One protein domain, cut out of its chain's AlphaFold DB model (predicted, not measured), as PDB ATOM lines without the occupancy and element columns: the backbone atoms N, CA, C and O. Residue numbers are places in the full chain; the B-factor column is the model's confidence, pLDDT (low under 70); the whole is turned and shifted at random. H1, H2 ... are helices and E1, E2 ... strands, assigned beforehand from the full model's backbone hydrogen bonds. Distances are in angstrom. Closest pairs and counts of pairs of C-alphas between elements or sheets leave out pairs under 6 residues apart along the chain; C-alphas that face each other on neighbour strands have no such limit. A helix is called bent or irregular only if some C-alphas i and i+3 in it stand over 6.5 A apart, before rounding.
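This is residues 212 to 364 of the 365 residues of an uncharacterized protein of Alteromonas sp. TMED35 (UniProt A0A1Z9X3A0). A twisted sheet of five strands has the helices H1, H2 and H3 over one face, in two layers, with the other face bare; beyond the ends of E4 and E7 an arm with the small hairpin of E5 and E6 extends the length. The printed part has 153 residues, with three named helices and seven named strands in the order H1 E1 E2 H2 E3 H3 E4 E5 E6 E7, a mixed class of helices and strands. The large sheet is mixed, in the order E1, E2, E3, E7, E4. The whole is compact, with a radius of gyration of the C-alphas of 16.6 A, and spans 59 by 29 by 27 A.

In the large sheet, E1 is residues 234 to 237, E2 240 to 244, E3 279 to 286 with 21.3 A from first to last C-alpha, E7 356 to 363 with 20.9 A, and E4 325 to 331 with 16.9 A. E7 ends at C-alpha 363, (-17.945, -10.388, 35.629). H2, residues 252 to 271, is 30.3 A long and irregular: C-alphas 253 and 256 are 7.6 A apart. H3, residues 304 to 318, is 20.9 A long, and H1, residues 212 to 223, is 16.0 A long, beginning at C-alpha 212, (-28.777, -7.838, 29.395). E5 is residues 336 to 338 and E6 349 to 351.

E2 and E3 are parallel, with N 241 and O 282 at 2.8 A; E2, H2 and E3 form a strand-helix-strand unit, two parallel neighbour strands with a helix between, its crossover right-handed. E3 and E7 are antiparallel, with N 281 and O 361 at 2.8 A. E7 and E4 are antiparallel, with N 329 and O 358 at 2.8 A. E3, H3 and E4 form a split unit, with E7 between the strands, also right-handed. The hairpin of E1 and E2 has N 235 and O 242 at 2.8 A. H2 and H3 are on the same face of the sheet, at heights of 10.4 A and 7.6 A. They touch at a steep tilt of 53 degrees, the same way, the C-alphas of Ser 264 and Ala 314 closest at 4.8 A. H1 touches H2 with residues 219 to 223 alone, the C-alphas of Ser 222 and Ala 269 closest at 5.2 A. In the hairpin of E5 and E6, N 351 and O 336 are 3.5 A apart, within hydrogen-bond range. H1 and H3 have every O i to N i+4 pair within range; H2 has 12 of 16.

The C-alphas of Asp 276 and Asp 341, the two farthest apart, are 59.2 A from each other. The printed part has no cut. E3 to H3, residues 287 to 303, is a long link. Mean pLDDT of the printed part is 75.5; among the residues under 70 are 287 to 300 and 333 to 354.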
ATOM      1  N   GLY A 212     -28.014  -7.060  28.430       84.44
ATOM      2  CA  GLY A 212     -28.777  -7.838  29.395       84.44
ATOM      3  C   GLY A 212     -29.434  -9.058  28.753       84.44
ATOM      4  O   GLY A 212     -29.414 -10.129  29.352       84.44
ATOM      5  N   LEU A 213     -29.979  -8.919  27.541       84.50
ATOM      6  CA  LEU A 213     -30.534 -10.048  26.786       84.50
ATOM      7  C   LEU A 213     -29.440 -11.009  26.308       84.50
ATOM      8  O   LEU A 213     -29.634 -12.218  26.400       84.50
ATOM      9  N   LEU A 214     -28.288 -10.485  25.875       84.50
ATOM     10  CA  LEU A 214     -27.113 -11.301  25.542       84.50
ATOM     11  C   LEU A 214     -26.681 -12.154  26.740       84.50
ATOM     12  O   LEU A 214     -26.576 -13.371  26.626       84.50
ATOM     13  N   PHE A 215     -26.527 -11.528  27.912       87.50
ATOM     14  CA  PHE A 215     -26.230 -12.248  29.151       87.50
ATOM     15  C   PHE A 215     -27.270 -13.326  29.457       87.50
ATOM     16  O   PHE A 215     -26.910 -14.444  29.809       87.50
ATOM     17  N   GLU A 216     -28.560 -12.986  29.360       89.88
ATOM     18  CA  GLU A 216     -29.643 -13.910  29.690       89.88
ATOM     19  C   GLU A 216     -29.546 -15.198  28.866       89.88
ATOM     20  O   GLU A 216     -29.756 -16.290  29.399       89.88
ATOM     21  N   ASP A 217     -29.226 -15.074  27.582       87.31
ATOM     22  CA  ASP A 217     -29.169 -16.204  26.666       87.31
ATOM     23  C   ASP A 217     -27.895 -17.042  26.864       87.31
ATOM     24  O   ASP A 217     -28.005 -18.262  27.013       87.31
ATOM     25  N   GLU A 218     -26.723 -16.413  27.007       87.69
ATOM     26  CA  GLU A 218     -25.468 -17.118  27.324       87.69
ATOM     27  C   GLU A 218     -25.534 -17.832  28.680       87.69
ATOM     28  O   GLU A 218     -25.161 -19.001  28.822       87.69
ATOM     29  N   TYR A 219     -26.108 -17.170  29.686       90.50
ATOM     30  CA  TYR A 219     -26.296 -17.764  31.004       90.50
ATOM     31  C   TYR A 219     -27.254 -18.960  30.952       90.50
ATOM     32  O   TYR A 219     -26.985 -19.995  31.564       90.50
ATOM     33  N   LYS A 220     -28.357 -18.879  30.190       90.69
ATOM     34  CA  LYS A 220     -29.257 -20.029  29.981       90.69
ATOM     35  C   LYS A 220     -28.555 -21.178  29.265       90.69
ATOM     36  O   LYS A 220     -28.781 -22.330  29.640       90.69
ATOM     37  N   LYS A 221     -27.729 -20.885  28.260       87.75
ATOM     38  CA  LYS A 221     -26.951 -21.880  27.514       87.75
ATOM     39  C   LYS A 221     -26.005 -22.643  28.434       87.75
ATOM     40  O   LYS A 221     -26.051 -23.873  28.451       87.75
ATOM     41  N   SER A 222     -25.241 -21.938  29.268       90.69
ATOM     42  CA  SER A 222     -24.397 -22.572  30.286       90.69
ATOM     43  C   SER A 222     -25.227 -23.361  31.311       90.69
ATOM     44  O   SER A 222     -24.981 -24.546  31.541       90.69
ATOM     45  N   LEU A 223     -26.294 -22.766  31.852       91.94
ATOM     46  CA  LEU A 223     -27.148 -23.409  32.855       91.94
ATOM     47  C   LEU A 223     -27.822 -24.695  32.340       91.94
ATOM     48  O   LEU A 223     -28.067 -25.621  33.115       91.94
ATOM     49  N   ASN A 224     -28.120 -24.780  31.041       89.25
ATOM     50  CA  ASN A 224     -28.728 -25.955  30.410       89.25
ATOM     51  C   ASN A 224     -27.793 -27.175  30.334       89.25
ATOM     52  O   ASN A 224     -28.290 -28.277  30.097       89.25
ATOM     53  N   LYS A 225     -26.483 -27.013  30.563       88.56
ATOM     54  CA  LYS A 225     -25.554 -28.147  30.718       88.56
ATOM     55  C   LYS A 225     -25.787 -28.897  32.031       88.56
ATOM     56  O   LYS A 225     -25.477 -30.081  32.134       88.56
ATOM     57  N   ALA A 226     -26.356 -28.224  33.031       89.81
ATOM     58  CA  ALA A 226     -26.773 -28.852  34.272       89.81
ATOM     59  C   ALA A 226     -28.105 -29.604  34.101       89.81
ATOM     60  O   ALA A 226     -28.946 -29.278  33.257       89.81
ATOM     61  N   SER A 227     -28.336 -30.602  34.958       89.19
ATOM     62  CA  SER A 227     -29.589 -31.363  34.953       89.19
ATOM     63  C   SER A 227     -30.807 -30.460  35.202       89.19
ATOM     64  O   SER A 227     -30.725 -29.445  35.897       89.19
ATOM     65  N   SER A 228     -31.978 -30.841  34.682       86.00
ATOM     66  CA  SER A 228     -33.235 -30.113  34.932       86.00
ATOM     67  C   SER A 228     -33.566 -29.989  36.422       86.00
ATOM     68  O   SER A 228     -34.078 -28.957  36.852       86.00
ATOM     69  N   TYR A 229     -33.234 -31.012  37.210       84.56
ATOM     70  CA  TYR A 229     -33.459 -31.025  38.650       84.56
ATOM     71  C   TYR A 229     -32.566 -30.016  39.381       84.56
ATOM     72  O   TYR A 229     -33.066 -29.218  40.171       84.56
ATOM     73  N   SER A 230     -31.265 -29.996  39.069       85.81
ATOM     74  CA  SER A 230     -30.283 -29.125  39.734       85.81
ATOM     75  C   SER A 230     -30.483 -27.639  39.447       85.81
ATOM     76  O   SER A 230     -30.010 -26.807  40.209       85.81
ATOM     77  N   ARG A 231     -31.189 -27.291  38.364       90.69
ATOM     78  CA  ARG A 231     -31.510 -25.898  38.019       90.69
ATOM     79  C   ARG A 231     -32.922 -25.459  38.408       90.69
ATOM     80  O   ARG A 231     -33.272 -24.298  38.203       90.69
ATOM     81  N   PHE A 232     -33.746 -26.348  38.968       88.00
ATOM     82  CA  PHE A 232     -35.097 -25.979  39.387       88.00
ATOM     83  C   PHE A 232     -35.037 -24.986  40.549       88.00
ATOM     84  O   PHE A 232     -34.637 -25.345  41.659       88.00
ATOM     85  N   GLY A 233     -35.526 -23.772  40.305       87.19
ATOM     86  CA  GLY A 233     -35.465 -22.649  41.242       87.19
ATOM     87  C   GLY A 233     -34.537 -21.531  40.772       87.19
ATOM     88  O   GLY A 233     -34.581 -20.448  41.343       87.19
ATOM     89  N   ILE A 234     -33.751 -21.749  39.713       92.38
ATOM     90  CA  ILE A 234     -32.946 -20.708  39.071       92.38
ATOM     91  C   ILE A 234     -33.745 -20.122  37.909       92.38
ATOM     92  O   ILE A 234     -34.275 -20.842  37.064       92.38
ATOM     93  N   SER A 235     -33.814 -18.800  37.856       91.06
ATOM     94  CA  SER A 235     -34.375 -18.053  36.733       91.06
ATOM     95  C   SER A 235     -33.483 -16.865  36.413       91.06
ATOM     96  O   SER A 235     -32.737 -16.398  37.266       91.06
ATOM     97  N   VAL A 236     -33.540 -16.390  35.176       92.44
ATOM     98  CA  VAL A 236     -32.776 -15.226  34.733       92.44
ATOM     99  C   VAL A 236     -33.682 -14.329  33.901       92.44
ATOM    100  O   VAL A 236     -34.489 -14.819  33.107       92.44
ATOM    101  N   LYS A 237     -33.573 -13.021  34.124       89.88
ATOM    102  CA  LYS A 237     -34.247 -11.986  33.344       89.88
ATOM    103  C   LYS A 237     -33.276 -10.836  33.143       89.88
ATOM    104  O   LYS A 237     -32.924 -10.147  34.103       89.88
ATOM    105  N   LYS A 238     -32.860 -10.622  31.899       87.75
ATOM    106  CA  LYS A 238     -31.724  -9.767  31.560       87.75
ATOM    107  C   LYS A 238     -30.534 -10.100  32.469       87.75
ATOM    108  O   LYS A 238     -30.278 -11.264  32.747       87.75
ATOM    109  N   ASN A 239     -29.881  -9.092  33.033       86.75
ATOM    110  CA  ASN A 239     -28.749  -9.207  33.949       86.75
ATOM    111  C   ASN A 239     -29.124  -9.549  35.410       86.75
ATOM    112  O   ASN A 239     -28.340  -9.274  36.318       86.75
ATOM    113  N   VAL A 240     -30.313 -10.100  35.671       88.56
ATOM    114  CA  VAL A 240     -30.743 -10.504  37.019       88.56
ATOM    115  C   VAL A 240     -30.937 -12.012  37.061       88.56
ATOM    116  O   VAL A 240     -31.802 -12.546  36.368       88.56
ATOM    117  N   VAL A 241     -30.146 -12.690  37.890       91.62
ATOM    118  CA  VAL A 241     -30.258 -14.121  38.182       91.62
ATOM    119  C   VAL A 241     -30.945 -14.286  39.531       91.62
ATOM    120  O   VAL A 241     -30.424 -13.871  40.560       91.62
ATOM    121  N   THR A 242     -32.101 -14.933  39.541       90.50
ATOM    122  CA  THR A 242     -32.875 -15.201  40.752       90.50
ATOM    123  C   THR A 242     -32.765 -16.675  41.113       90.50
ATOM    124  O   THR A 242     -33.106 -17.542  40.305       90.50
ATOM    125  N   ILE A 243     -32.333 -16.958  42.339       90.31
ATOM    126  CA  ILE A 243     -32.166 -18.296  42.904       90.31
ATOM    127  C   ILE A 243     -33.172 -18.452  44.045       90.31
ATOM    128  O   ILE A 243     -33.059 -17.821  45.091       90.31
ATOM    129  N   LYS A 244     -34.185 -19.292  43.851       87.06
ATOM    130  CA  LYS A 244     -35.209 -19.574  44.858       87.06
ATOM    131  C   LYS A 244     -34.773 -20.740  45.737       87.06
ATOM    132  O   LYS A 244     -34.906 -21.901  45.353       87.06
ATOM    133  N   THR A 245     -34.271 -20.424  46.925       79.75
ATOM    134  CA  THR A 245     -33.874 -21.382  47.965       79.75
ATOM    135  C   THR A 245     -34.973 -21.518  49.010       79.75
ATOM    136  O   THR A 245     -34.745 -21.305  50.193       79.75
ATOM    137  N   GLU A 246     -36.194 -21.827  48.585       72.81
ATOM    138  CA  GLU A 246     -37.333 -21.951  49.497       72.81
ATOM    139  C   GLU A 246     -37.073 -23.099  50.487       72.81
ATOM    140  O   GLU A 246     -37.197 -24.271  50.136       72.81
ATOM    141  N   GLY A 247     -36.685 -22.779  51.727       60.88
ATOM    142  CA  GLY A 247     -36.251 -23.784  52.708       60.88
ATOM    143  C   GLY A 247     -37.311 -24.852  53.006       60.88
ATOM    144  O   GLY A 247     -36.972 -26.004  53.272       60.88
ATOM    145  N   GLY A 248     -38.593 -24.496  52.858       61.97
ATOM    146  CA  GLY A 248     -39.737 -25.402  52.996       61.97
ATOM    147  C   GLY A 248     -39.876 -26.459  51.892       61.97
ATOM    148  O   GLY A 248     -40.657 -27.395  52.043       61.97
ATOM    149  N   ARG A 249     -39.125 -26.343  50.791       70.38
ATOM    150  CA  ARG A 249     -39.158 -27.296  49.672       70.38
ATOM    151  C   ARG A 249     -38.454 -28.616  49.992       70.38
ATOM    152  O   ARG A 249     -38.710 -29.625  49.332       70.38
ATOM    153  N   TRP A 250     -37.559 -28.618  50.975       76.44
ATOM    154  CA  TRP A 250     -36.691 -29.751  51.279       76.44
ATOM    155  C   TRP A 250     -36.944 -30.306  52.675       76.44
ATOM    156  O   TRP A 250     -37.346 -29.596  53.594       76.44
ATOM    157  N   LYS A 251     -36.655 -31.600  52.848       80.56
ATOM    158  CA  LYS A 251     -36.625 -32.217  54.177       80.56
ATOM    159  C   LYS A 251     -35.509 -31.579  55.019       80.56
ATOM    160  O   LYS A 251     -34.455 -31.276  54.453       80.56
ATOM    161  N   PRO A 252     -35.668 -31.447  56.350       78.62
ATOM    162  CA  PRO A 252     -34.697 -30.766  57.210       78.62
ATOM    163  C   PRO A 252     -33.253 -31.258  57.044       78.62
ATOM    164  O   PRO A 252     -32.338 -30.448  56.943       78.62
ATOM    165  N   PHE A 253     -33.052 -32.575  56.918       82.38
ATOM    166  CA  PHE A 253     -31.721 -33.176  56.760       82.38
ATOM    167  C   PHE A 253     -31.043 -32.871  55.412       82.38
ATOM    168  O   PHE A 253     -29.828 -32.984  55.305       82.38
ATOM    169  N   ALA A 254     -31.806 -32.501  54.377       84.75
ATOM    170  CA  ALA A 254     -31.298 -32.222  53.030       84.75
ATOM    171  C   ALA A 254     -31.319 -30.727  52.673       84.75
ATOM    172  O   ALA A 254     -30.692 -30.327  51.696       84.75
ATOM    173  N   ARG A 255     -32.027 -29.901  53.455       84.69
ATOM    174  CA  ARG A 255     -32.291 -28.477  53.193       84.69
ATOM    175  C   ARG A 255     -31.025 -27.679  52.891       84.69
ATOM    176  O   ARG A 255     -30.944 -27.062  51.833       84.69
ATOM    177  N   THR A 256     -30.035 -27.719  53.782       87.75
ATOM    178  CA  THR A 256     -28.779 -26.967  53.624       87.75
ATOM    179  C   THR A 256     -28.004 -27.440  52.398       87.75
ATOM    180  O   THR A 256     -27.675 -26.627  51.542       87.75
ATOM    181  N   SER A 257     -27.785 -28.754  52.256       91.19
ATOM    182  CA  SER A 257     -27.043 -29.296  51.109       91.19
ATOM    183  C   SER A 257     -27.720 -28.950  49.783       91.19
ATOM    184  O   SER A 257     -27.052 -28.501  48.858       91.19
ATOM    185  N   ALA A 258     -29.044 -29.109  49.693       89.50
ATOM    186  CA  ALA A 258     -29.787 -28.856  48.464       89.50
ATOM    187  C   ALA A 258     -29.787 -27.368  48.075       89.50
ATOM    188  O   ALA A 258     -29.651 -27.042  46.895       89.50
ATOM    189  N   ALA A 259     -29.892 -26.462  49.053       89.44
ATOM    190  CA  ALA A 259     -29.776 -25.027  48.812       89.44
ATOM    191  C   ALA A 259     -28.357 -24.638  48.365       89.44
ATOM    192  O   ALA A 259     -28.209 -23.933  47.366       89.44
ATOM    193  N   THR A 260     -27.317 -25.150  49.034       93.12
ATOM    194  CA  THR A 260     -25.915 -24.933  48.639       93.12
ATOM    195  C   THR A 260     -25.647 -25.462  47.229       93.12
ATOM    196  O   THR A 260     -24.988 -24.787  46.437       93.12
ATOM    197  N   ASP A 261     -26.187 -26.627  46.865       93.31
ATOM    198  CA  ASP A 261     -26.060 -27.206  45.522       93.31
ATOM    199  C   ASP A 261     -26.761 -26.369  44.449       93.31
ATOM    200  O   ASP A 261     -26.219 -26.186  43.354       93.31
ATOM    201  N   LEU A 262     -27.937 -25.820  44.762       92.38
ATOM    202  CA  LEU A 262     -28.673 -24.935  43.861       92.38
ATOM    203  C   LEU A 262     -27.901 -23.632  43.611       92.38
ATOM    204  O   LEU A 262     -27.712 -23.244  42.457       92.38
ATOM    205  N   ILE A 263     -27.394 -22.990  44.670       92.94
ATOM    206  CA  ILE A 263     -26.561 -21.783  44.548       92.94
ATOM    207  C   ILE A 263     -25.279 -22.111  43.774       92.94
ATOM    208  O   ILE A 263     -24.922 -21.395  42.842       92.94
ATOM    209  N   SER A 264     -24.627 -23.235  44.081       94.12
ATOM    210  CA  SER A 264     -23.416 -23.681  43.380       94.12
ATOM    211  C   SER A 264     -23.666 -23.919  41.890       94.12
ATOM    212  O   SER A 264     -22.817 -23.604  41.061       94.12
ATOM    213  N   THR A 265     -24.829 -24.463  41.527       94.56
ATOM    214  CA  THR A 265     -25.213 -24.675  40.123       94.56
ATOM    215  C   THR A 265     -25.337 -23.343  39.382       94.56
ATOM    216  O   THR A 265     -24.820 -23.220  38.275       94.56
ATOM    217  N   ALA A 266     -25.953 -22.335  40.006       92.56
ATOM    218  CA  ALA A 266     -26.015 -20.985  39.445       92.56
ATOM    219  C   ALA A 266     -24.616 -20.359  39.307       92.56
ATOM    220  O   ALA A 266     -24.271 -19.831  38.255       92.56
ATOM    221  N   LEU A 267     -23.780 -20.474  40.347       91.56
ATOM    222  CA  LEU A 267     -22.426 -19.916  40.357       91.56
ATOM    223  C   LEU A 267     -21.516 -20.533  39.285       91.56
ATOM    224  O   LEU A 267     -20.769 -19.817  38.621       91.56
ATOM    225  N   LYS A 268     -21.610 -21.850  39.061       92.25
ATOM    226  CA  LYS A 268     -20.856 -22.544  38.004       92.25
ATOM    227  C   LYS A 268     -21.206 -22.043  36.609       92.25
ATOM    228  O   LYS A 268     -20.303 -21.939  35.786       92.25
ATOM    229  N   ALA A 269     -22.467 -21.688  36.358       91.44
ATOM    230  CA  ALA A 269     -22.883 -21.201  35.047       91.44
ATOM    231  C   ALA A 269     -22.193 -19.879  34.652       91.44
ATOM    232  O   ALA A 269     -21.995 -19.605  33.473       91.44
ATOM    233  N   PHE A 270     -21.748 -19.080  35.628       87.94
ATOM    234  CA  PHE A 270     -20.975 -17.867  35.350       87.94
ATOM    235  C   PHE A 270     -19.552 -18.140  34.856       87.94
ATOM    236  O   PHE A 270     -19.018 -17.342  34.092       87.94
ATOM    237  N   LYS A 271     -18.935 -19.256  35.266       84.44
ATOM    238  CA  LYS A 271     -17.559 -19.597  34.866       84.44
ATOM    239  C   LYS A 271     -17.434 -19.934  33.384       84.44
ATOM    240  O   LYS A 271     -16.339 -19.879  32.843       84.44
ATOM    241  N   GLU A 272     -18.538 -20.295  32.747       82.75
ATOM    242  CA  GLU A 272     -18.565 -20.683  31.339       82.75
ATOM    243  C   GLU A 272     -19.051 -19.558  30.420       82.75
ATOM    244  O   GLU A 272     -19.251 -19.793  29.229       82.75
ATOM    245  N   LEU A 273     -19.281 -18.357  30.963       84.75
ATOM    246  CA  LEU A 273     -19.644 -17.206  30.148       84.75
ATOM    247  C   LEU A 273     -18.443 -16.741  29.305       84.75
ATOM    248  O   LEU A 273     -17.307 -16.799  29.793       84.75
ATOM    249  N   PRO A 274     -18.686 -16.240  28.081       77.94
ATOM    250  CA  PRO A 274     -17.640 -15.671  27.236       77.94
ATOM    251  C   PRO A 274     -16.852 -14.556  27.944       77.94
ATOM    252  O   PRO A 274     -17.426 -13.726  28.654       77.94
ATOM    253  N   ALA A 275     -15.526 -14.546  27.769       69.12
ATOM    254  CA  ALA A 275     -14.614 -13.647  28.489       69.12
ATOM    255  C   ALA A 275     -14.726 -12.172  28.066       69.12
ATOM    256  O   ALA A 275     -14.482 -11.249  28.839       69.12
ATOM    257  N   ASP A 276     -15.158 -11.928  26.836       67.12
ATOM    258  CA  ASP A 276     -15.357 -10.600  26.263       67.12
ATOM    259  C   ASP A 276     -16.550  -9.845  26.876       67.12
ATOM    260  O   ASP A 276     -16.681  -8.622  26.723       67.12
ATOM    261  N   LEU A 277     -17.408 -10.542  27.620       64.19
ATOM    262  CA  LEU A 277     -18.649  -9.980  28.112       64.19
ATOM    263  C   LEU A 277     -18.538  -9.492  29.562       64.19
ATOM    264  O   LEU A 277     -18.596 -10.244  30.533       64.19
ATOM    265  N   LYS A 278     -18.453  -8.164  29.705       66.88
ATOM    266  CA  LYS A 278     -18.503  -7.492  31.010       66.88
ATOM    267  C   LYS A 278     -19.936  -7.283  31.466       66.88
ATOM    268  O   LYS A 278     -20.648  -6.431  30.921       66.88
ATOM    269  N   TYR A 279     -20.336  -7.998  32.511       68.75
ATOM    270  CA  TYR A 279     -21.686  -7.914  33.056       68.75
ATOM    271  C   TYR A 279     -21.704  -7.422  34.489       68.75
ATOM    272  O   TYR A 279     -20.944  -7.887  35.333       68.75
ATOM    273  N   LYS A 280     -22.652  -6.527  34.769       71.50
ATOM    274  CA  LYS A 280     -23.084  -6.223  36.129       71.50
ATOM    275  C   LYS A 280     -24.322  -7.055  36.421       71.50
ATOM    276  O   LYS A 280     -25.417  -6.696  35.984       71.50
ATOM    277  N   VAL A 281     -24.140  -8.165  37.119       75.44
ATOM    278  CA  VAL A 281     -25.208  -9.125  37.393       75.44
ATOM    279  C   VAL A 281     -25.731  -8.931  38.804       75.44
ATOM    280  O   VAL A 281     -24.951  -8.751  39.737       75.44
ATOM    281  N   VAL A 282     -27.053  -8.978  38.962       79.06
ATOM    282  CA  VAL A 282     -27.682  -9.082  40.279       79.06
ATOM    283  C   VAL A 282     -28.029 -10.540  40.536       79.06
ATOM    284  O   VAL A 282     -28.848 -11.099  39.810       79.06
ATOM    285  N   ILE A 283     -27.425 -11.150  41.553       78.56
ATOM    286  CA  ILE A 283     -27.810 -12.481  42.037       78.56
ATOM    287  C   ILE A 283     -28.738 -12.286  43.228       78.56
ATOM    288  O   ILE A 283     -28.323 -11.700  44.224       78.56
ATOM    289  N   ASP A 284     -29.973 -12.760  43.113       77.25
ATOM    290  CA  ASP A 284     -31.018 -12.642  44.129       77.25
ATOM    291  C   ASP A 284     -31.349 -14.023  44.710       77.25
ATOM    292  O   ASP A 284     -32.061 -14.820  44.091       77.25
ATOM    293  N   VAL A 285     -30.791 -14.328  45.883       74.12
ATOM    294  CA  VAL A 285     -31.024 -15.590  46.599       74.12
ATOM    295  C   VAL A 285     -32.192 -15.406  47.558       74.12
ATOM    296  O   VAL A 285     -32.035 -14.716  48.558       74.12
ATOM    297  N   ASN A 286     -33.338 -16.029  47.276       71.69
ATOM    298  CA  ASN A 286     -34.576 -15.878  48.046       71.69
ATOM    299  C   ASN A 286     -34.779 -17.038  49.029       71.69
ATOM    300  O   ASN A 286     -34.887 -18.193  48.612       71.69
ATOM    301  N   GLY A 287     -34.896 -16.736  50.323       58.12
ATOM    302  CA  GLY A 287     -35.039 -17.728  51.396       58.12
ATOM    303  C   GLY A 287     -36.433 -18.337  51.570       58.12
ATOM    304  O   GLY A 287     -36.569 -19.328  52.296       58.12
ATOM    305  N   SER A 288     -37.475 -17.787  50.928       59.00
ATOM    306  CA  SER A 288     -38.857 -18.233  51.146       59.00
ATOM    307  C   SER A 288     -39.822 -17.904  50.001       59.00
ATOM    308  O   SER A 288     -39.762 -16.827  49.417       59.00
ATOM    309  N   SER A 289     -40.770 -18.810  49.752       50.78
ATOM    310  CA  SER A 289     -42.118 -18.474  49.294       50.78
ATOM    311  C   SER A 289     -43.110 -19.133  50.261       50.78
ATOM    312  O   SER A 289     -42.803 -20.152  50.880       50.78
ATOM    313  N   LEU A 290     -44.257 -18.481  50.470       48.25
ATOM    314  CA  LEU A 290     -45.351 -18.851  51.383       48.25
ATOM    315  C   LEU A 290     -45.431 -20.349  51.756       48.25
ATOM    316  O   LEU A 290     -45.837 -21.168  50.932       48.25
ATOM    317  N   THR A 291     -45.216 -20.703  53.029       47.25
ATOM    318  CA  THR A 291     -45.675 -21.998  53.558       47.25
ATOM    319  C   THR A 291     -46.993 -21.796  54.311       47.25
ATOM    320  O   THR A 291     -47.064 -21.295  55.429       47.25
ATOM    321  N   THR A 292     -48.106 -22.162  53.670       40.91
ATOM    322  CA  THR A 292     -49.449 -22.132  54.285       40.91
ATOM    323  C   THR A 292     -49.747 -23.365  55.139       40.91
ATOM    324  O   THR A 292     -50.826 -23.449  55.730       40.91
ATOM    325  N   LYS A 293     -48.819 -24.325  55.207       42.62
ATOM    326  CA  LYS A 293     -48.999 -25.602  55.894       42.62
ATOM    327  C   LYS A 293     -47.882 -25.829  56.900       42.62
ATOM    328  O   LYS A 293     -46.713 -25.848  56.527       42.62
ATOM    329  N   GLN A 294     -48.269 -26.094  58.147       44.03
ATOM    330  CA  GLN A 294     -47.482 -26.983  58.990       44.03
ATOM    331  C   GLN A 294     -47.336 -28.297  58.228       44.03
ATOM    332  O   GLN A 294     -48.321 -29.005  58.007       44.03
ATOM    333  N   THR A 295     -46.128 -28.603  57.786       44.50
ATOM    334  CA  THR A 295     -45.784 -29.980  57.469       44.50
ATOM    335  C   THR A 295     -45.282 -30.593  58.777       44.50
ATOM    336  O   THR A 295     -44.544 -29.948  59.527       44.50
ATOM    337  N   SER A 296     -45.717 -31.810  59.110       46.06
ATOM    338  CA  SER A 296     -45.257 -32.557  60.297       46.06
ATOM    339  C   SER A 296     -43.744 -32.850  60.272       46.06
ATOM    340  O   SER A 296     -43.178 -33.375  61.224       46.06
ATOM    341  N   ASP A 297     -43.100 -32.482  59.171       50.56
ATOM    342  CA  ASP A 297     -41.729 -32.708  58.761       50.56
ATOM    343  C   ASP A 297     -40.898 -31.410  58.608       50.56
ATOM    344  O   ASP A 297     -39.758 -31.482  58.160       50.56
ATOM    345  N   GLY A 298     -41.406 -30.241  59.037       50.03
ATOM    346  CA  GLY A 298     -40.560 -29.148  59.555       50.03
ATOM    347  C   GLY A 298     -39.718 -28.333  58.561       50.03
ATOM    348  O   GLY A 298     -38.627 -27.886  58.911       50.03
ATOM    349  N   GLY A 299     -40.185 -28.105  57.333       55.97
ATOM    350  CA  GLY A 299     -39.473 -27.234  56.391       55.97
ATOM    351  C   GLY A 299     -39.525 -25.751  56.801       55.97
ATOM    352  O   GLY A 299     -40.518 -25.079  56.527       55.97
ATOM    353  N   MET A 300     -38.471 -25.232  57.443       66.12
ATOM    354  CA  MET A 300     -38.355 -23.815  57.829       66.12
ATOM    355  C   MET A 300     -37.719 -22.962  56.711       66.12
ATOM    356  O   MET A 300     -36.757 -23.416  56.077       66.12
ATOM    357  N   PRO A 301     -38.199 -21.725  56.460       70.19
ATOM    358  CA  PRO A 301     -37.493 -20.742  55.629       70.19
ATOM    359  C   PRO A 301     -36.059 -20.523  56.114       70.19
ATOM    360  O   PRO A 301     -35.783 -20.741  57.292       70.19
ATOM    361  N   PHE A 302     -35.138 -20.145  55.227       76.19
ATOM    362  CA  PHE A 302     -33.798 -19.729  55.665       76.19
ATOM    363  C   PHE A 302     -33.843 -18.348  56.294       76.19
ATOM    364  O   PHE A 302     -34.551 -17.498  55.762       76.19
ATOM    365  N   SER A 303     -33.099 -18.174  57.391       75.69
ATOM    366  CA  SER A 303     -32.760 -16.859  57.937       75.69
ATOM    367  C   SER A 303     -31.640 -16.194  57.122       75.69
ATOM    368  O   SER A 303     -30.885 -16.865  56.409       75.69
ATOM    369  N   SER A 304     -31.451 -14.880  57.273       74.19
ATOM    370  CA  SER A 304     -30.499 -14.143  56.439       74.19
ATOM    371  C   SER A 304     -29.063 -14.558  56.750       74.19
ATOM    372  O   SER A 304     -28.213 -14.589  55.861       74.19
ATOM    373  N   SER A 305     -28.801 -14.945  58.004       80.00
ATOM    374  CA  SER A 305     -27.527 -15.530  58.422       80.00
ATOM    375  C   SER A 305     -27.319 -16.931  57.846       80.00
ATOM    376  O   SER A 305     -26.211 -17.256  57.426       80.00
ATOM    377  N   GLU A 306     -28.369 -17.763  57.791       83.81
ATOM    378  CA  GLU A 306     -28.271 -19.076  57.147       83.81
ATOM    379  C   GLU A 306     -28.009 -18.924  55.646       83.81
ATOM    380  O   GLU A 306     -27.094 -19.560  55.130       83.81
ATOM    381  N   LEU A 307     -28.739 -18.040  54.953       83.81
ATOM    382  CA  LEU A 307     -28.515 -17.741  53.536       83.81
ATOM    383  C   LEU A 307     -27.078 -17.283  53.270       83.81
ATOM    384  O   LEU A 307     -26.480 -17.681  52.270       83.81
ATOM    385  N   GLN A 308     -26.501 -16.476  54.164       84.88
ATOM    386  CA  GLN A 308     -25.121 -16.020  54.026       84.88
ATOM    387  C   GLN A 308     -24.136 -17.185  54.180       84.88
ATOM    388  O   GLN A 308     -23.189 -17.297  53.401       84.88
ATOM    389  N   GLY A 309     -24.389 -18.091  55.129       89.00
ATOM    390  CA  GLY A 309     -23.621 -19.326  55.282       89.00
ATOM    391  C   GLY A 309     -23.685 -20.218  54.039       89.00
ATOM    392  O   GLY A 309     -22.648 -20.676  53.562       89.00
ATOM    393  N   LEU A 310     -24.879 -20.409  53.471       90.25
ATOM    394  CA  LEU A 310     -25.080 -21.172  52.231       90.25
ATOM    395  C   LEU A 310     -24.322 -20.553  51.054       90.25
ATOM    396  O   LEU A 310     -23.687 -21.268  50.280       90.25
ATOM    397  N   LEU A 311     -24.382 -19.225  50.920       89.50
ATOM    398  CA  LEU A 311     -23.669 -18.509  49.871       89.50
ATOM    399  C   LEU A 311     -22.155 -18.705  50.001       89.50
ATOM    400  O   LEU A 311     -21.516 -19.050  49.013       89.50
ATOM    401  N   ASN A 312     -21.590 -18.532  51.196       90.94
ATOM    402  CA  ASN A 312     -20.154 -18.715  51.423       90.94
ATOM    403  C   ASN A 312     -19.711 -20.145  51.083       90.94
ATOM    404  O   ASN A 312     -18.751 -20.327  50.337       90.94
ATOM    405  N   GLN A 313     -20.470 -21.153  51.526       93.81
ATOM    406  CA  GLN A 313     -20.209 -22.550  51.170       93.81
ATOM    407  C   GLN A 313     -20.267 -22.781  49.656       93.81
ATOM    408  O   GLN A 313     -19.456 -23.524  49.110       93.81
ATOM    409  N   ALA A 314     -21.220 -22.157  48.961       92.88
ATOM    410  CA  ALA A 314     -21.338 -22.280  47.514       92.88
ATOM    411  C   ALA A 314     -20.184 -21.578  46.777       92.88
ATOM    412  O   ALA A 314     -19.679 -22.120  45.793       92.88
ATOM    413  N   LEU A 315     -19.732 -20.412  47.250       91.12
ATOM    414  CA  LEU A 315     -18.569 -19.706  46.701       91.12
ATOM    415  C   LEU A 315     -17.301 -20.561  46.824       91.12
ATOM    416  O   LEU A 315     -16.599 -20.749  45.833       91.12
ATOM    417  N   GLU A 316     -17.059 -21.147  47.999       92.94
ATOM    418  CA  GLU A 316     -15.941 -22.068  48.237       92.94
ATOM    419  C   GLU A 316     -16.042 -23.314  47.353       92.94
ATOM    420  O   GLU A 316     -15.121 -23.630  46.603       92.94
ATOM    421  N   LYS A 317     -17.201 -23.986  47.365       93.56
ATOM    422  CA  LYS A 317     -17.455 -25.213  46.593       93.56
ATOM    423  C   LYS A 317     -17.281 -25.025  45.090       93.56
ATOM    424  O   LYS A 317     -17.004 -25.986  44.369       93.56
ATOM    425  N   THR A 318     -17.528 -23.820  44.595       91.38
ATOM    426  CA  THR A 318     -17.397 -23.504  43.175       91.38
ATOM    427  C   THR A 318     -16.075 -22.856  42.831       91.38
ATOM    428  O   THR A 318     -15.863 -22.625  41.646       91.38
ATOM    429  N   GLU A 319     -15.197 -22.584  43.802       91.44
ATOM    430  CA  GLU A 319     -13.988 -21.769  43.628       91.44
ATOM    431  C   GLU A 319     -14.316 -20.449  42.906       91.44
ATOM    432  O   GLU A 319     -13.658 -20.056  41.937       91.44
ATOM    433  N   PHE A 320     -15.435 -19.823  43.274       87.56
ATOM    434  CA  PHE A 320     -15.866 -18.570  42.672       87.56
ATOM    435  C   PHE A 320     -15.013 -17.434  43.226       87.56
ATOM    436  O   PHE A 320     -14.908 -17.282  44.441       87.56
ATOM    437  N   ASN A 321     -14.418 -16.626  42.349       86.19
ATOM    438  CA  ASN A 321     -13.537 -15.537  42.753       86.19
ATOM    439  C   ASN A 321     -14.331 -14.442  43.503       86.19
ATOM    440  O   ASN A 321     -15.105 -13.718  42.868       86.19
ATOM    441  N   PRO A 322     -14.125 -14.249  44.822       82.69
ATOM    442  CA  PRO A 322     -14.901 -13.281  45.596       82.69
ATOM    443  C   PRO A 322     -14.642 -11.826  45.190       82.69
ATOM    444  O   PRO A 322     -15.493 -10.976  45.431       82.69
ATOM    445  N   SER A 323     -13.507 -11.529  44.541       84.19
ATOM    446  CA  SER A 323     -13.195 -10.169  44.064       84.19
ATOM    447  C   SER A 323     -14.138  -9.675  42.962       84.19
ATOM    448  O   SER A 323     -14.236  -8.470  42.748       84.19
ATOM    449  N   LEU A 324     -14.880 -10.582  42.314       82.88
ATOM    450  CA  LEU A 324     -15.924 -10.227  41.350       82.88
ATOM    451  C   LEU A 324     -17.182  -9.666  42.037       82.88
ATOM    452  O   LEU A 324     -18.033  -9.079  41.377       82.88
ATOM    453  N   ILE A 325     -17.344  -9.839  43.353       84.00
ATOM    454  CA  ILE A 325     -18.504  -9.336  44.097       84.00
ATOM    455  C   ILE A 325     -18.226  -7.893  44.527       84.00
ATOM    456  O   ILE A 325     -17.513  -7.643  45.497       84.00
ATOM    457  N   SER A 326     -18.825  -6.924  43.831       83.12
ATOM    458  CA  SER A 326     -18.633  -5.496  44.118       83.12
ATOM    459  C   SER A 326     -19.575  -4.958  45.196       83.12
ATOM    460  O   SER A 326     -19.294  -3.931  45.817       83.12
ATOM    461  N   LYS A 327     -20.712  -5.626  45.435       82.69
ATOM    462  CA  LYS A 327     -21.671  -5.229  46.475       82.69
ATOM    463  C   LYS A 327     -22.502  -6.410  46.964       82.69
ATOM    464  O   LYS A 327     -23.032  -7.160  46.154       82.69
ATOM    465  N   THR A 328     -22.738  -6.472  48.270       82.81
ATOM    466  CA  THR A 328     -23.678  -7.411  48.899       82.81
ATOM    467  C   THR A 328     -24.711  -6.624  49.693       82.81
ATOM    468  O   THR A 328     -24.345  -5.807  50.533       82.81
ATOM    469  N   ASN A 329     -26.001  -6.843  49.427       82.56
ATOM    470  CA  ASN A 329     -27.097  -6.298  50.228       82.56
ATOM    471  C   ASN A 329     -27.888  -7.449  50.841       82.56
ATOM    472  O   ASN A 329     -28.334  -8.345  50.124       82.56
ATOM    473  N   LEU A 330     -28.080  -7.393  52.154       80.00
ATOM    474  CA  LEU A 330     -28.909  -8.329  52.901       80.00
ATOM    475  C   LEU A 330     -30.267  -7.675  53.152       80.00
ATOM    476  O   LEU A 330     -30.323  -6.539  53.621       80.00
ATOM    477  N   ASN A 331     -31.344  -8.379  52.817       77.19
ATOM    478  CA  ASN A 331     -32.691  -8.029  53.243       77.19
ATOM    479  C   ASN A 331     -33.147  -9.054  54.276       77.19
ATOM    480  O   ASN A 331     -33.284 -10.233  53.948       77.19
ATOM    481  N   THR A 332     -33.386  -8.586  55.494       70.38
ATOM    482  CA  THR A 332     -33.875  -9.399  56.607       70.38
ATOM    483  C   THR A 332     -35.251  -8.875  56.982       70.38
ATOM    484  O   THR A 332     -35.391  -7.686  57.272       70.38
ATOM    485  N   VAL A 333     -36.265  -9.739  56.977       64.94
ATOM    486  CA  VAL A 333     -37.585  -9.393  57.512       64.94
ATOM    487  C   VAL A 333     -37.888 -10.337  58.658       64.94
ATOM    488  O   VAL A 333     -37.916 -11.553  58.481       64.94
ATOM    489  N   GLU A 334     -38.136  -9.757  59.827       56.34
ATOM    490  CA  GLU A 334     -38.583 -10.506  60.997       56.34
ATOM    491  C   GLU A 334     -39.876 -11.273  60.666       56.34
ATOM    492  O   GLU A 334     -40.856 -10.657  60.223       56.34
ATOM    493  N   PRO A 335     -39.922 -12.603  60.862       52.97
ATOM    494  CA  PRO A 335     -41.127 -13.381  60.615       52.97
ATOM    495  C   PRO A 335     -42.268 -12.899  61.513       52.97
ATOM    496  O   PRO A 335     -42.193 -12.963  62.740       52.97
ATOM    497  N   SER A 336     -43.380 -12.475  60.909       49.31
ATOM    498  CA  SER A 336     -44.613 -12.250  61.665       49.31
ATOM    499  C   SER A 336     -45.365 -13.573  61.816       49.31
ATOM    500  O   SER A 336     -45.828 -14.151  60.825       49.31
ATOM    501  N   TYR A 337     -45.501 -14.040  63.055       51.19
ATOM    502  CA  TYR A 337     -46.262 -15.236  63.407       51.19
ATOM    503  C   TYR A 337     -47.723 -14.873  63.706       51.19
ATOM    504  O   TYR A 337     -47.998 -13.994  64.521       51.19
ATOM    505  N   TYR A 338     -48.676 -15.567  63.077       43.75
ATOM    506  CA  TYR A 338     -50.098 -15.463  63.422       43.75
ATOM    507  C   TYR A 338     -50.543 -16.692  64.228       43.75
ATOM    508  O   TYR A 338     -50.549 -17.802  63.697       43.75
ATOM    509  N   GLY A 339     -50.944 -16.470  65.487       50.75
ATOM    510  CA  GLY A 339     -51.516 -17.474  66.397       50.75
ATOM    511  C   GLY A 339     -51.072 -17.232  67.843       50.75
ATOM    512  O   GLY A 339     -49.929 -17.507  68.178       50.75
ATOM    513  N   LYS A 340     -51.948 -16.679  68.694       43.88
ATOM    514  CA  LYS A 340     -51.602 -16.301  70.081       43.88
ATOM    515  C   LYS A 340     -51.612 -17.463  71.090       43.88
ATOM    516  O   LYS A 340     -51.171 -17.252  72.211       43.88
ATOM    517  N   ASP A 341     -52.014 -18.671  70.684       49.00
ATOM    518  CA  ASP A 341     -52.303 -19.776  71.616       49.00
ATOM    519  C   ASP A 341     -51.619 -21.119  71.260       49.00
ATOM    520  O   ASP A 341     -52.122 -22.182  71.612       49.00
ATOM    521  N   ALA A 342     -50.489 -21.125  70.541       43.44
ATOM    522  CA  ALA A 342     -49.829 -22.380  70.152       43.44
ATOM    523  C   ALA A 342     -48.884 -22.917  71.261       43.44
ATOM    524  O   ALA A 342     -47.899 -22.250  71.588       43.44
ATOM    525  N   PRO A 343     -49.126 -24.117  71.831       38.12
ATOM    526  CA  PRO A 343     -48.275 -24.707  72.865       38.12
ATOM    527  C   PRO A 343     -47.040 -25.364  72.241       38.12
ATOM    528  O   PRO A 343     -47.210 -26.192  71.357       38.12
ATOM    529  N   SER A 344     -45.829 -25.030  72.718       40.94
ATOM    530  CA  SER A 344     -44.509 -25.709  72.563       40.94
ATOM    531  C   SER A 344     -44.071 -26.234  71.179       40.94
ATOM    532  O   SER A 344     -42.977 -26.773  71.033       40.94
ATOM    533  N   ILE A 345     -44.902 -26.078  70.160       42.59
ATOM    534  CA  ILE A 345     -44.768 -26.516  68.784       42.59
ATOM    535  C   ILE A 345     -45.318 -25.339  67.988       42.59
ATOM    536  O   ILE A 345     -46.471 -24.944  68.158       42.59
ATOM    537  N   LEU A 346     -44.472 -24.730  67.160       40.44
ATOM    538  CA  LEU A 346     -44.823 -23.581  66.330       40.44
ATOM    539  C   LEU A 346     -45.960 -23.969  65.362       40.44
ATOM    540  O   LEU A 346     -45.724 -24.531  64.293       40.44
ATOM    541  N   VAL A 347     -47.209 -23.703  65.753       39.16
ATOM    542  CA  VAL A 347     -48.407 -23.812  64.908       39.16
ATOM    543  C   VAL A 347     -48.802 -22.395  64.509       39.16
ATOM    544  O   VAL A 347     -49.545 -21.717  65.211       39.16
ATOM    545  N   GLY A 348     -48.278 -21.918  63.383       44.38
ATOM    546  CA  GLY A 348     -48.620 -20.601  62.850       44.38
ATOM    547  C   GLY A 348     -48.308 -20.500  61.363       44.38
ATOM    548  O   GLY A 348     -47.348 -21.095  60.877       44.38
ATOM    549  N   LYS A 349     -49.132 -19.748  60.626       43.25
ATOM    550  CA  LYS A 349     -48.822 -19.362  59.242       43.25
ATOM    551  C   LYS A 349     -47.698 -18.327  59.297       43.25
ATOM    552  O   LYS A 349     -47.911 -17.246  59.845       43.25
ATOM    553  N   VAL A 350     -46.526 -18.649  58.750       48.56
ATOM    554  CA  VAL A 350     -45.432 -17.679  58.610       48.56
ATOM    555  C   VAL A 350     -45.740 -16.822  57.392       48.56
ATOM    556  O   VAL A 350     -45.762 -17.305  56.258       48.56
ATOM    557  N   LYS A 351     -46.040 -15.545  57.629       44.75
ATOM    558  CA  LYS A 351     -46.147 -14.574  56.545       44.75
ATOM    559  C   LYS A 351     -44.728 -14.200  56.132       44.75
ATOM    560  O   LYS A 351     -43.984 -13.675  56.948       44.75
ATOM    561  N   ASP A 352     -44.410 -14.553  54.891       56.28
ATOM    562  CA  ASP A 352     -43.377 -13.985  54.025       56.28
ATOM    563  C   ASP A 352     -42.231 -13.255  54.742       56.28
ATOM    564  O   ASP A 352     -42.358 -12.085  55.105       56.28
ATOM    565  N   THR A 353     -41.098 -13.935  54.918       53.41
ATOM    566  CA  THR A 353     -39.901 -13.286  55.454       53.41
ATOM    567  C   THR A 353     -39.145 -12.496  54.382       53.41
ATOM    568  O   THR A 353     -38.169 -11.851  54.732       53.41
ATOM    569  N   ASN A 354     -39.558 -12.508  53.097       62.16
ATOM    570  CA  ASN A 354     -38.914 -11.788  51.977       62.16
ATOM    571  C   ASN A 354     -37.372 -11.743  52.046       62.16
ATOM    572  O   ASN A 354     -36.736 -10.776  51.609       62.16
ATOM    573  N   GLU A 355     -36.762 -12.766  52.648       72.94
ATOM    574  CA  GLU A 355     -35.353 -12.701  52.971       72.94
ATOM    575  C   GLU A 355     -34.577 -12.959  51.706       72.94
ATOM    576  O   GLU A 355     -34.809 -13.949  51.001       72.94
ATOM    577  N   SER A 356     -33.662 -12.046  51.415       77.81
ATOM    578  CA  SER A 356     -32.905 -12.108  50.182       77.81
ATOM    579  C   SER A 356     -31.478 -11.655  50.385       77.81
ATOM    580  O   SER A 356     -31.231 -10.655  51.067       77.81
ATOM    581  N   ILE A 357     -30.553 -12.330  49.713       79.38
ATOM    582  CA  ILE A 357     -29.204 -11.812  49.499       79.38
ATOM    583  C   ILE A 357     -29.116 -11.336  48.061       79.38
ATOM    584  O   ILE A 357     -29.299 -12.124  47.134       79.38
ATOM    585  N   LYS A 358     -28.813 -10.049  47.886       82.75
ATOM    586  CA  LYS A 358     -28.572  -9.441  46.578       82.75
ATOM    587  C   LYS A 358     -27.094  -9.157  46.399       82.75
ATOM    588  O   LYS A 358     -26.563  -8.227  47.010       82.75
ATOM    589  N   LEU A 359     -26.453  -9.925  45.527       81.50
ATOM    590  CA  LEU A 359     -25.068  -9.711  45.122       81.50
ATOM    591  C   LEU A 359     -25.045  -8.919  43.828       81.50
ATOM    592  O   LEU A 359     -25.759  -9.245  42.889       81.50
ATOM    593  N   THR A 360     -24.216  -7.889  43.775       81.75
ATOM    594  CA  THR A 360     -23.789  -7.277  42.523       81.75
ATOM    595  C   THR A 360     -22.446  -7.880  42.166       81.75
ATOM    596  O   THR A 360     -21.480  -7.711  42.911       81.75
ATOM    597  N   VAL A 361     -22.409  -8.592  41.050       79.44
ATOM    598  CA  VAL A 361     -21.207  -9.236  40.532       79.44
ATOM    599  C   VAL A 361     -20.775  -8.503  39.275       79.44
ATOM    600  O   VAL A 361     -21.584  -8.292  38.370       79.44
ATOM    601  N   GLU A 362     -19.515  -8.099  39.234       78.56
ATOM    602  CA  GLU A 362     -18.849  -7.601  38.040       78.56
ATOM    603  C   GLU A 362     -18.068  -8.753  37.433       78.56
ATOM    604  O   GLU A 362     -17.044  -9.179  37.957       78.56
ATOM    605  N   ILE A 363     -18.596  -9.300  36.346       69.75
ATOM    606  CA  ILE A 363     -17.945 -10.388  35.629       69.75
ATOM    607  C   ILE A 363     -16.965  -9.750  34.659       69.75
ATOM    608  O   ILE A 363     -17.366  -9.057  33.726       69.75
ATOM    609  N   THR A 364     -15.681  -9.953  34.924       62.06
ATOM    610  CA  THR A 364     -14.572  -9.658  34.019       62.06
ATOM    611  C   THR A 364     -13.802 -10.964  33.874       62.06
ATOM    612  O   THR A 364     -12.913 -11.229  34.683       62.06
TER     613      THR A 364